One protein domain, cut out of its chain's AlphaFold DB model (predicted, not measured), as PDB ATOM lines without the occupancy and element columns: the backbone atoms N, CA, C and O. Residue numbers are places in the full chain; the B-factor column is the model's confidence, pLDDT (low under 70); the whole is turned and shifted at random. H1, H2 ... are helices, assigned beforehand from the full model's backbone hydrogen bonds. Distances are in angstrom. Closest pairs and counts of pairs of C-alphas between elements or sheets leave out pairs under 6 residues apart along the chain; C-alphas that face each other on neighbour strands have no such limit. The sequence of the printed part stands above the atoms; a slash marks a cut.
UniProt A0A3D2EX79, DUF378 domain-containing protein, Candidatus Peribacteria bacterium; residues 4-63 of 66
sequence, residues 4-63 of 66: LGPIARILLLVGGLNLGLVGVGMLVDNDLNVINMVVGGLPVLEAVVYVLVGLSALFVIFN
ATOM      1  N   LEU A   4     104.431  80.922 115.060       68.38
ATOM      2  CA  LEU A   4     105.283  81.353 116.183       68.38
ATOM      3  C   LEU A   4     106.711  81.739 115.765       68.38
ATOM      4  O   LEU A   4     107.287  82.627 116.381       68.38
ATOM      5  N   GLY A   5     107.270  81.118 114.719       76.31
ATOM      6  CA  GLY A   5     108.614  81.445 114.214       76.31
ATOM      7  C   GLY A   5     108.761  82.918 113.804       76.31
ATOM      8  O   GLY A   5     109.620  83.609 114.349       76.31
ATOM      9  N   PRO A   6     107.880  83.448 112.931       80.94
ATOM     10  CA  PRO A   6     107.905  84.858 112.540       80.94
ATOM     11  C   PRO A   6     107.775  85.824 113.721       80.94
ATOM     12  O   PRO A   6     108.530  86.787 113.808       80.94
ATOM     13  N   ILE A   7     106.858  85.549 114.653       84.50
ATOM     14  CA  ILE A   7     106.614  86.409 115.820       84.50
ATOM     15  C   ILE A   7     107.835  86.428 116.747       84.50
ATOM     16  O   ILE A   7     108.277  87.501 117.150       84.50
ATOM     17  N   ALA A   8     108.422  85.262 117.035       83.19
ATOM     18  CA  ALA A   8     109.624  85.164 117.862       83.19
ATOM     19  C   ALA A   8     110.823  85.882 117.221       83.19
ATOM     20  O   ALA A   8     111.565  86.575 117.914       83.19
ATOM     21  N   ARG A   9     110.990  85.786 115.894       83.94
ATOM     22  CA  ARG A   9     112.028  86.531 115.160       83.94
ATOM     23  C   ARG A   9     111.818  88.043 115.245       83.94
ATOM     24  O   ARG A   9     112.787  88.764 115.448       83.94
ATOM     25  N   ILE A  10     110.580  88.525 115.120       87.88
ATOM     26  CA  ILE A  10     110.266  89.957 115.245       87.88
ATOM     27  C   ILE A  10     110.570  90.451 116.661       87.88
ATOM     28  O   ILE A  10     111.260  91.453 116.811       87.88
ATOM     29  N   LEU A  11     110.120  89.733 117.695       88.06
ATOM     30  CA  LEU A  11     110.416  90.071 119.093       88.06
ATOM     31  C   LEU A  11     111.925  90.102 119.364       88.06
ATOM     32  O   LEU A  11     112.409  91.022 120.019       88.06
ATOM     33  N   LEU A  12     112.671  89.141 118.818       89.06
ATOM     34  CA  LEU A  12     114.127  89.100 118.931       89.06
ATOM     35  C   LEU A  12     114.797  90.285 118.225       89.06
ATOM     36  O   LEU A  12     115.698  90.899 118.791       89.06
ATOM     37  N   LEU A  13     114.351  90.628 117.010       89.62
ATOM     38  CA  LEU A  13     114.869  91.769 116.252       89.62
ATOM     39  C   LEU A  13     114.592  93.093 116.968       89.62
ATOM     40  O   LEU A  13     115.505  93.894 117.132       89.62
ATOM     41  N   VAL A  14     113.358  93.312 117.428       91.94
ATOM     42  CA  VAL A  14     112.968  94.532 118.153       91.94
ATOM     43  C   VAL A  14     113.729  94.643 119.472       91.94
ATOM     44  O   VAL A  14     114.285  95.698 119.770       91.94
ATOM     45  N   GLY A  15     113.814  93.553 120.237       91.75
ATOM     46  CA  GLY A  15     114.562  93.527 121.489       91.75
ATOM     47  C   GLY A  15     116.062  93.758 121.294       91.75
ATOM     48  O   GLY A  15     116.661  94.541 122.028       91.75
ATOM     49  N   GLY A  16     116.661  93.141 120.271       90.25
ATOM     50  CA  GLY A  16     118.066  93.343 119.915       90.25
ATOM     51  C   GLY A  16     118.363  94.767 119.442       90.25
ATOM     52  O   GLY A  16     119.363  95.351 119.858       90.25
ATOM     53  N   LEU A  17     117.476  95.358 118.633       93.62
ATOM     54  CA  LEU A  17     117.587  96.756 118.210       93.62
ATOM     55  C   LEU A  17     117.460  97.721 119.394       93.62
ATOM     56  O   LEU A  17     118.266  98.641 119.486       93.62
ATOM     57  N   ASN A  18     116.519  97.496 120.320       94.38
ATOM     58  CA  ASN A  18     116.412  98.308 121.537       94.38
ATOM     59  C   ASN A  18     117.700  98.242 122.358       94.38
ATOM     60  O   ASN A  18     118.213  99.273 122.768       94.38
ATOM     61  N   LEU A  19     118.261  97.045 122.551       92.81
ATOM     62  CA  LEU A  19     119.501  96.872 123.308       92.81
ATOM     63  C   LEU A  19     120.690  97.575 122.631       92.81
ATOM     64  O   LEU A  19     121.509  98.197 123.306       92.81
ATOM     65  N   GLY A  20     120.754  97.527 121.297       92.38
ATOM     66  CA  GLY A  20     121.738  98.267 120.508       92.38
ATOM     67  C   GLY A  20     121.578  99.782 120.636       92.38
ATOM     68  O   GLY A  20     122.569 100.480 120.834       92.38
ATOM     69  N   LEU A  21     120.345 100.291 120.584       92.75
ATOM     70  CA  LEU A  21     120.049 101.710 120.790       92.75
ATOM     71  C   LEU A  21     120.393 102.157 122.208       92.75
ATOM     72  O   LEU A  21     121.064 103.170 122.350       92.75
ATOM     73  N   VAL A  22     120.034 101.384 123.235       92.75
ATOM     74  CA  VAL A  22     120.433 101.641 124.628       92.75
ATOM     75  C   VAL A  22     121.957 101.708 124.747       92.75
ATOM     76  O   VAL A  22     122.479 102.639 125.353       92.75
ATOM     77  N   GLY A  23     122.682 100.782 124.111       91.50
ATOM     78  CA  GLY A  23     124.145 100.809 124.068       91.50
ATOM     79  C   GLY A  23     124.707 102.062 123.385       91.50
ATOM     80  O   GLY A  23     125.628 102.679 123.911       91.50
ATOM     81  N   VAL A  24     124.137 102.481 122.251       95.31
ATOM     82  CA  VAL A  24     124.504 103.748 121.591       95.31
ATOM     83  C   VAL A  24     124.186 104.941 122.489       95.31
ATOM     84  O   VAL A  24     125.018 105.832 122.618       95.31
ATOM     85  N   GLY A  25     123.028 104.932 123.144       92.12
ATOM     86  CA  GLY A  25     122.593 105.952 124.090       92.12
ATOM     87  C   GLY A  25     123.590 106.142 125.227       92.12
ATOM     88  O   GLY A  25     123.992 107.265 125.512       92.12
ATOM     89  N   MET A  26     124.107 105.041 125.779       91.75
ATOM     90  CA  MET A  26     125.176 105.077 126.784       91.75
ATOM     91  C   MET A  26     126.467 105.739 126.276       91.75
ATOM     92  O   MET A  26     127.174 106.360 127.063       91.75
ATOM     93  N   LEU A  27     126.789 105.640 124.980       94.50
ATOM     94  CA  LEU A  27     127.975 106.285 124.395       94.50
ATOM     95  C   LEU A  27     127.786 107.789 124.154       94.50
ATOM     96  O   LEU A  27     128.775 108.517 124.090       94.50
ATOM     97  N   VAL A  28     126.541 108.244 123.996       95.62
ATOM     98  CA  VAL A  28     126.194 109.651 123.731       95.62
ATOM     99  C   VAL A  28     125.504 110.336 124.917       95.62
ATOM    100  O   VAL A  28     124.950 111.419 124.748       95.62
ATOM    101  N   ASP A  29     125.542 109.705 126.096       91.62
ATOM    102  CA  ASP A  29     124.908 110.154 127.346       91.62
ATOM    103  C   ASP A  29     123.418 110.514 127.174       91.62
ATOM    104  O   ASP A  29     122.928 111.555 127.616       91.62
ATOM    105  N   ASN A  30     122.687 109.662 126.448       91.12
ATOM    106  CA  ASN A  30     121.275 109.852 126.126       91.12
ATOM    107  C   ASN A  30     120.481 108.556 126.329       91.12
ATOM    108  O   ASN A  30     120.955 107.471 125.995       91.12
ATOM    109  N   ASP A  31     119.253 108.652 126.837       88.38
ATOM    110  CA  ASP A  31     118.397 107.478 127.007       88.38
ATOM    111  C   ASP A  31     117.652 107.160 125.704       88.38
ATOM    112  O   ASP A  31     116.668 107.803 125.338       88.38
ATOM    113  N   LEU A  32     118.148 106.144 124.996       91.12
ATOM    114  CA  LEU A  32     117.566 105.641 123.751       91.12
ATOM    115  C   LEU A  32     116.791 104.332 123.958       91.12
ATOM    116  O   LEU A  32     116.648 103.530 123.030       91.12
ATOM    117  N   ASN A  33     116.296 104.091 125.172       91.06
ATOM    118  CA  ASN A  33     115.448 102.948 125.468       91.06
ATOM    119  C   ASN A  33     114.042 103.135 124.876       91.06
ATOM    120  O   ASN A  33     113.115 103.629 125.519       91.06
ATOM    121  N   VAL A  34     113.877 102.693 123.630       89.81
ATOM    122  CA  VAL A  34     112.608 102.736 122.893       89.81
ATOM    123  C   VAL A  34     111.508 101.972 123.625       89.81
ATOM    124  O   VAL A  34     110.358 102.404 123.602       89.81
ATOM    125  N   ILE A  35     111.832 100.864 124.301       89.81
ATOM    126  CA  ILE A  35     110.846 100.141 125.112       89.81
ATOM    127  C   ILE A  35     110.336 101.067 126.215       89.81
ATOM    128  O   ILE A  35     109.132 101.308 126.261       89.81
ATOM    129  N   ASN A  36     111.219 101.659 127.021       89.44
ATOM    130  CA  ASN A  36     110.826 102.591 128.081       89.44
ATOM    131  C   ASN A  36     109.996 103.775 127.549       89.44
ATOM    132  O   ASN A  36     108.944 104.089 128.114       89.44
ATOM    133  N   MET A  37     110.403 104.351 126.411       88.62
ATOM    134  CA  MET A  37     109.675 105.428 125.727       88.62
ATOM    135  C   MET A  37     108.254 105.018 125.313       88.62
ATOM    136  O   MET A  37     107.321 105.809 125.447       88.62
ATOM    137  N   VAL A  38     108.067 103.788 124.825       88.31
ATOM    138  CA  VAL A  38     106.766 103.286 124.355       88.31
ATOM    139  C   VAL A  38     105.852 102.886 125.513       88.31
ATOM    140  O   VAL A  38     104.661 103.189 125.474       88.31
ATOM    141  N   VAL A  39     106.377 102.226 126.552       87.38
ATOM    142  CA  VAL A  39     105.586 101.859 127.747       87.38
ATOM    143  C   VAL A  39     105.464 102.989 128.777       87.38
ATOM    144  O   VAL A  39     104.895 102.783 129.849       87.38
ATOM    145  N   GLY A  40     105.933 104.196 128.444       86.00
ATOM    146  CA  GLY A  40     105.715 105.409 129.234       86.00
ATOM    147  C   GLY A  40     106.414 105.391 130.593       86.00
ATOM    148  O   GLY A  40     105.888 105.946 131.555       86.00
ATOM    149  N   GLY A  41     107.558 104.709 130.695       83.75
ATOM    150  CA  GLY A  41     108.333 104.623 131.933       83.75
ATOM    151  C   GLY A  41     107.741 103.706 133.009       83.75
ATOM    152  O   GLY A  41     108.137 103.803 134.169       83.75
ATOM    153  N   LEU A  42     106.796 102.820 132.667       89.06
ATOM    154  CA  LEU A  42     106.255 101.829 133.602       89.06
ATOM    155  C   LEU A  42     107.222 100.634 133.750       89.06
ATOM    156  O   LEU A  42     107.254  99.772 132.864       89.06
ATOM    157  N   PRO A  43     107.946 100.497 134.881       87.06
ATOM    158  CA  PRO A  43     109.022  99.506 135.011       87.06
ATOM    159  C   PRO A  43     108.518  98.059 134.926       87.06
ATOM    160  O   PRO A  43     109.218  97.172 134.444       87.06
ATOM    161  N   VAL A  44     107.275  97.810 135.351       90.69
ATOM    162  CA  VAL A  44     106.664  96.474 135.299       90.69
ATOM    163  C   VAL A  44     106.382  96.044 133.857       90.69
ATOM    164  O   VAL A  44     106.648  94.899 133.505       90.69
ATOM    165  N   LEU A  45     105.869  96.942 133.007       89.31
ATOM    166  CA  LEU A  45     105.578  96.608 131.608       89.31
ATOM    167  C   LEU A  45     106.867  96.405 130.811       89.31
ATOM    168  O   LEU A  45     106.956  95.461 130.027       89.31
ATOM    169  N   GLU A  46     107.871  97.248 131.044       89.88
ATOM    170  CA  GLU A  46     109.196  97.098 130.441       89.88
ATOM    171  C   GLU A  46     109.811  95.728 130.779       89.88
ATOM    172  O   GLU A  46     110.245  95.001 129.881       89.88
ATOM    173  N   ALA A  47     109.752  95.315 132.050       90.44
ATOM    174  CA  ALA A  47     110.236  94.004 132.477       90.44
ATOM    175  C   ALA A  47     109.514  92.847 131.763       90.44
ATOM    176  O   ALA A  47     110.157  91.883 131.342       90.44
ATOM    177  N   VAL A  48     108.193  92.946 131.571       93.25
ATOM    178  CA  VAL A  48     107.423  91.937 130.825       93.25
ATOM    179  C   VAL A  48     107.904  91.846 129.377       93.25
ATOM    180  O   VAL A  48     108.122  90.739 128.880       93.25
ATOM    181  N   VAL A  49     108.123  92.981 128.704       91.44
ATOM    182  CA  VAL A  49     108.642  93.000 127.327       91.44
ATOM    183  C   VAL A  49     110.017  92.334 127.262       91.44
ATOM    184  O   VAL A  49     110.232  91.475 126.406       91.44
ATOM    185  N   TYR A  50     110.924  92.637 128.193       91.50
ATOM    186  CA  TYR A  50     112.243  91.998 128.229       91.50
ATOM    187  C   TYR A  50     112.185  90.489 128.453       91.50
ATOM    188  O   TYR A  50     112.915  89.745 127.792       91.50
ATOM    189  N   VAL A  51     111.285  90.012 129.312       93.12
ATOM    190  CA  VAL A  51     111.070  88.570 129.493       93.12
ATOM    191  C   VAL A  51     110.583  87.928 128.191       93.12
ATOM    192  O   VAL A  51     111.104  86.886 127.797       93.12
ATOM    193  N   LEU A  52     109.645  88.554 127.473       90.81
ATOM    194  CA  LEU A  52     109.151  88.045 126.185       90.81
ATOM    195  C   LEU A  52     110.241  88.017 125.104       90.81
ATOM    196  O   LEU A  52     110.312  87.057 124.331       90.81
ATOM    197  N   VAL A  53     111.111  89.028 125.065       92.81
ATOM    198  CA  VAL A  53     112.288  89.062 124.181       92.81
ATOM    199  C   VAL A  53     113.239  87.909 124.514       92.81
ATOM    200  O   VAL A  53     113.634  87.163 123.616       92.81
ATOM    201  N   GLY A  54     113.559  87.705 125.797       89.69
ATOM    202  CA  GLY A  54     114.423  86.609 126.246       89.69
ATOM    203  C   GLY A  54     113.847  85.229 125.914       89.69
ATOM    204  O   GLY A  54     114.542  84.375 125.362       89.69
ATOM    205  N   LEU A  55     112.550  85.022 126.155       90.31
ATOM    206  CA  LEU A  55     111.851  83.790 125.781       90.31
ATOM    207  C   LEU A  55     111.838  83.572 124.263       90.31
ATOM    208  O   LEU A  55     111.982  82.437 123.805       90.31
ATOM    209  N   SER A  56     111.723  84.644 123.477       87.81
ATOM    210  CA  SER A  56     111.801  84.575 122.015       87.81
ATOM    211  C   SER A  56     113.195  84.165 121.540       87.81
ATOM    212  O   SER A  56     113.303  83.341 120.633       87.81
ATOM    213  N   ALA A  57     114.259  84.655 122.187       86.31
ATOM    214  CA  ALA A  57     115.632  84.230 121.909       86.31
ATOM    215  C   ALA A  57     115.822  82.731 122.173       86.31
ATOM    216  O   ALA A  57     116.302  82.004 121.302       86.31
ATOM    217  N   LEU A  58     115.377  82.250 123.340       88.38
ATOM    218  CA  LEU A  58     115.431  80.825 123.679       88.38
ATOM    219  C   LEU A  58     114.623  79.987 122.679       88.38
ATOM    220  O   LEU A  58     115.101  78.954 122.212       88.38
ATOM    221  N   PHE A  59     113.429  80.446 122.297       86.12
ATOM    222  CA  PHE A  59     112.603  79.764 121.304       86.12
ATOM    223  C   PHE A  59     113.309  79.655 119.949       86.12
ATOM    224  O   PHE A  59     113.325  78.570 119.375       86.12
ATOM    225  N   VAL A  60     113.924  80.730 119.448       85.19
ATOM    226  CA  VAL A  60     114.666  80.709 118.175       85.19
ATOM    227  C   VAL A  60     115.897  79.794 118.253       85.19
ATOM    228  O   VAL A  60     116.144  79.040 117.316       85.19
ATOM    229  N   ILE A  61     116.635  79.800 119.369       84.94
ATOM    230  CA  ILE A  61     117.838  78.966 119.554       84.94
ATOM    231  C   ILE A  61     117.489  77.473 119.594       84.94
ATOM    232  O   ILE A  61     118.117  76.662 118.911       84.94
ATOM    233  N   PHE A  62     116.500  77.087 120.402       85.31
ATOM    234  CA  PHE A  62     116.167  75.673 120.602       85.31
ATOM    235  C   PHE A  62     115.275  75.100 119.498       85.31
ATOM    236  O   PHE A  62     115.209  73.880 119.321       85.31
ATOM    237  N   ASN A  63     114.609  75.950 118.718       80.69
ATOM    238  CA  ASN A  63     113.731  75.514 117.648       80.69
ATOM    239  C   ASN A  63     114.441  75.625 116.293       80.69
ATOM    240  O   ASN A  63     114.383  76.647 115.620       80.69
TER     241      ASN A  63
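AT A GLANCE: This is residues 4 to 63 of the 66 residues of the protein "DUF378 domain-containing protein" of Candidatus Peribacteria bacterium (UniProt A0A3D2EX79). Two long helices, H1 and H3, make a V: the first half of H1 meets the last part of H3, and their other ends spread wide. The short helix H2, with the links on either side of it, spans the open side of the V. The printed part has 60 residues with three named helices, in the order H1, H2, H3, and no named strand; the class is all helix. The whole is only just compact, close to loose, with a radius of gyration of the C-alphas of 12.2 A, and its elongated outline spans 38 by 23 by 14 A.

IN THESE COORDINATES: H1, residues 4 to 27, begins with C-alpha 4 at (105.283, 81.353, 116.183) and is 34.7 A long from first to last C-alpha. H2, residues 34 to 38, begins with C-alpha 34 at (112.608, 102.736, 122.893). H3, residues 43 to 62, is 28.8 A long from first to last C-alpha and ends with C-alpha 62 at (116.167, 75.673, 120.602).

HOW THE PARTS SIT: H1 touches H3 with residues 5 to 15 alone, and the closest C-alphas, those of Ala 8 and Ser 56, are 4.7 A apart. Their lines stand at a steep tilt of 58 degrees, and they run opposite ways. H1 and H2 only just touch, with 3 pairs of C-alphas within 8 A; H1 does so with residues 18 to 21 alone, and the closest C-alphas, those of Asn 18 and Val 34, are 6.0 A apart. H3 touches H2 with residues 43 to 49 alone; the closest C-alphas, those of Asn 36 and Glu 46, are 6.2 A apart. In H1, H2 and H3 every O i to N i+4 pair is within hydrogen-bond range.

THE WHOLE: The two C-alphas farthest apart, those of Asp 29 and Asn 63, are 37.7 A apart, while the first and last printed C-alphas, those of Leu 4 and Asn 63, are 10.4 A apart. The printed part has no cut. The link from H1 to H2 is short, and the link from H2 to H3 is tight. The mean pLDDT of the printed part is 88.9, and residue 4 alone is under 70.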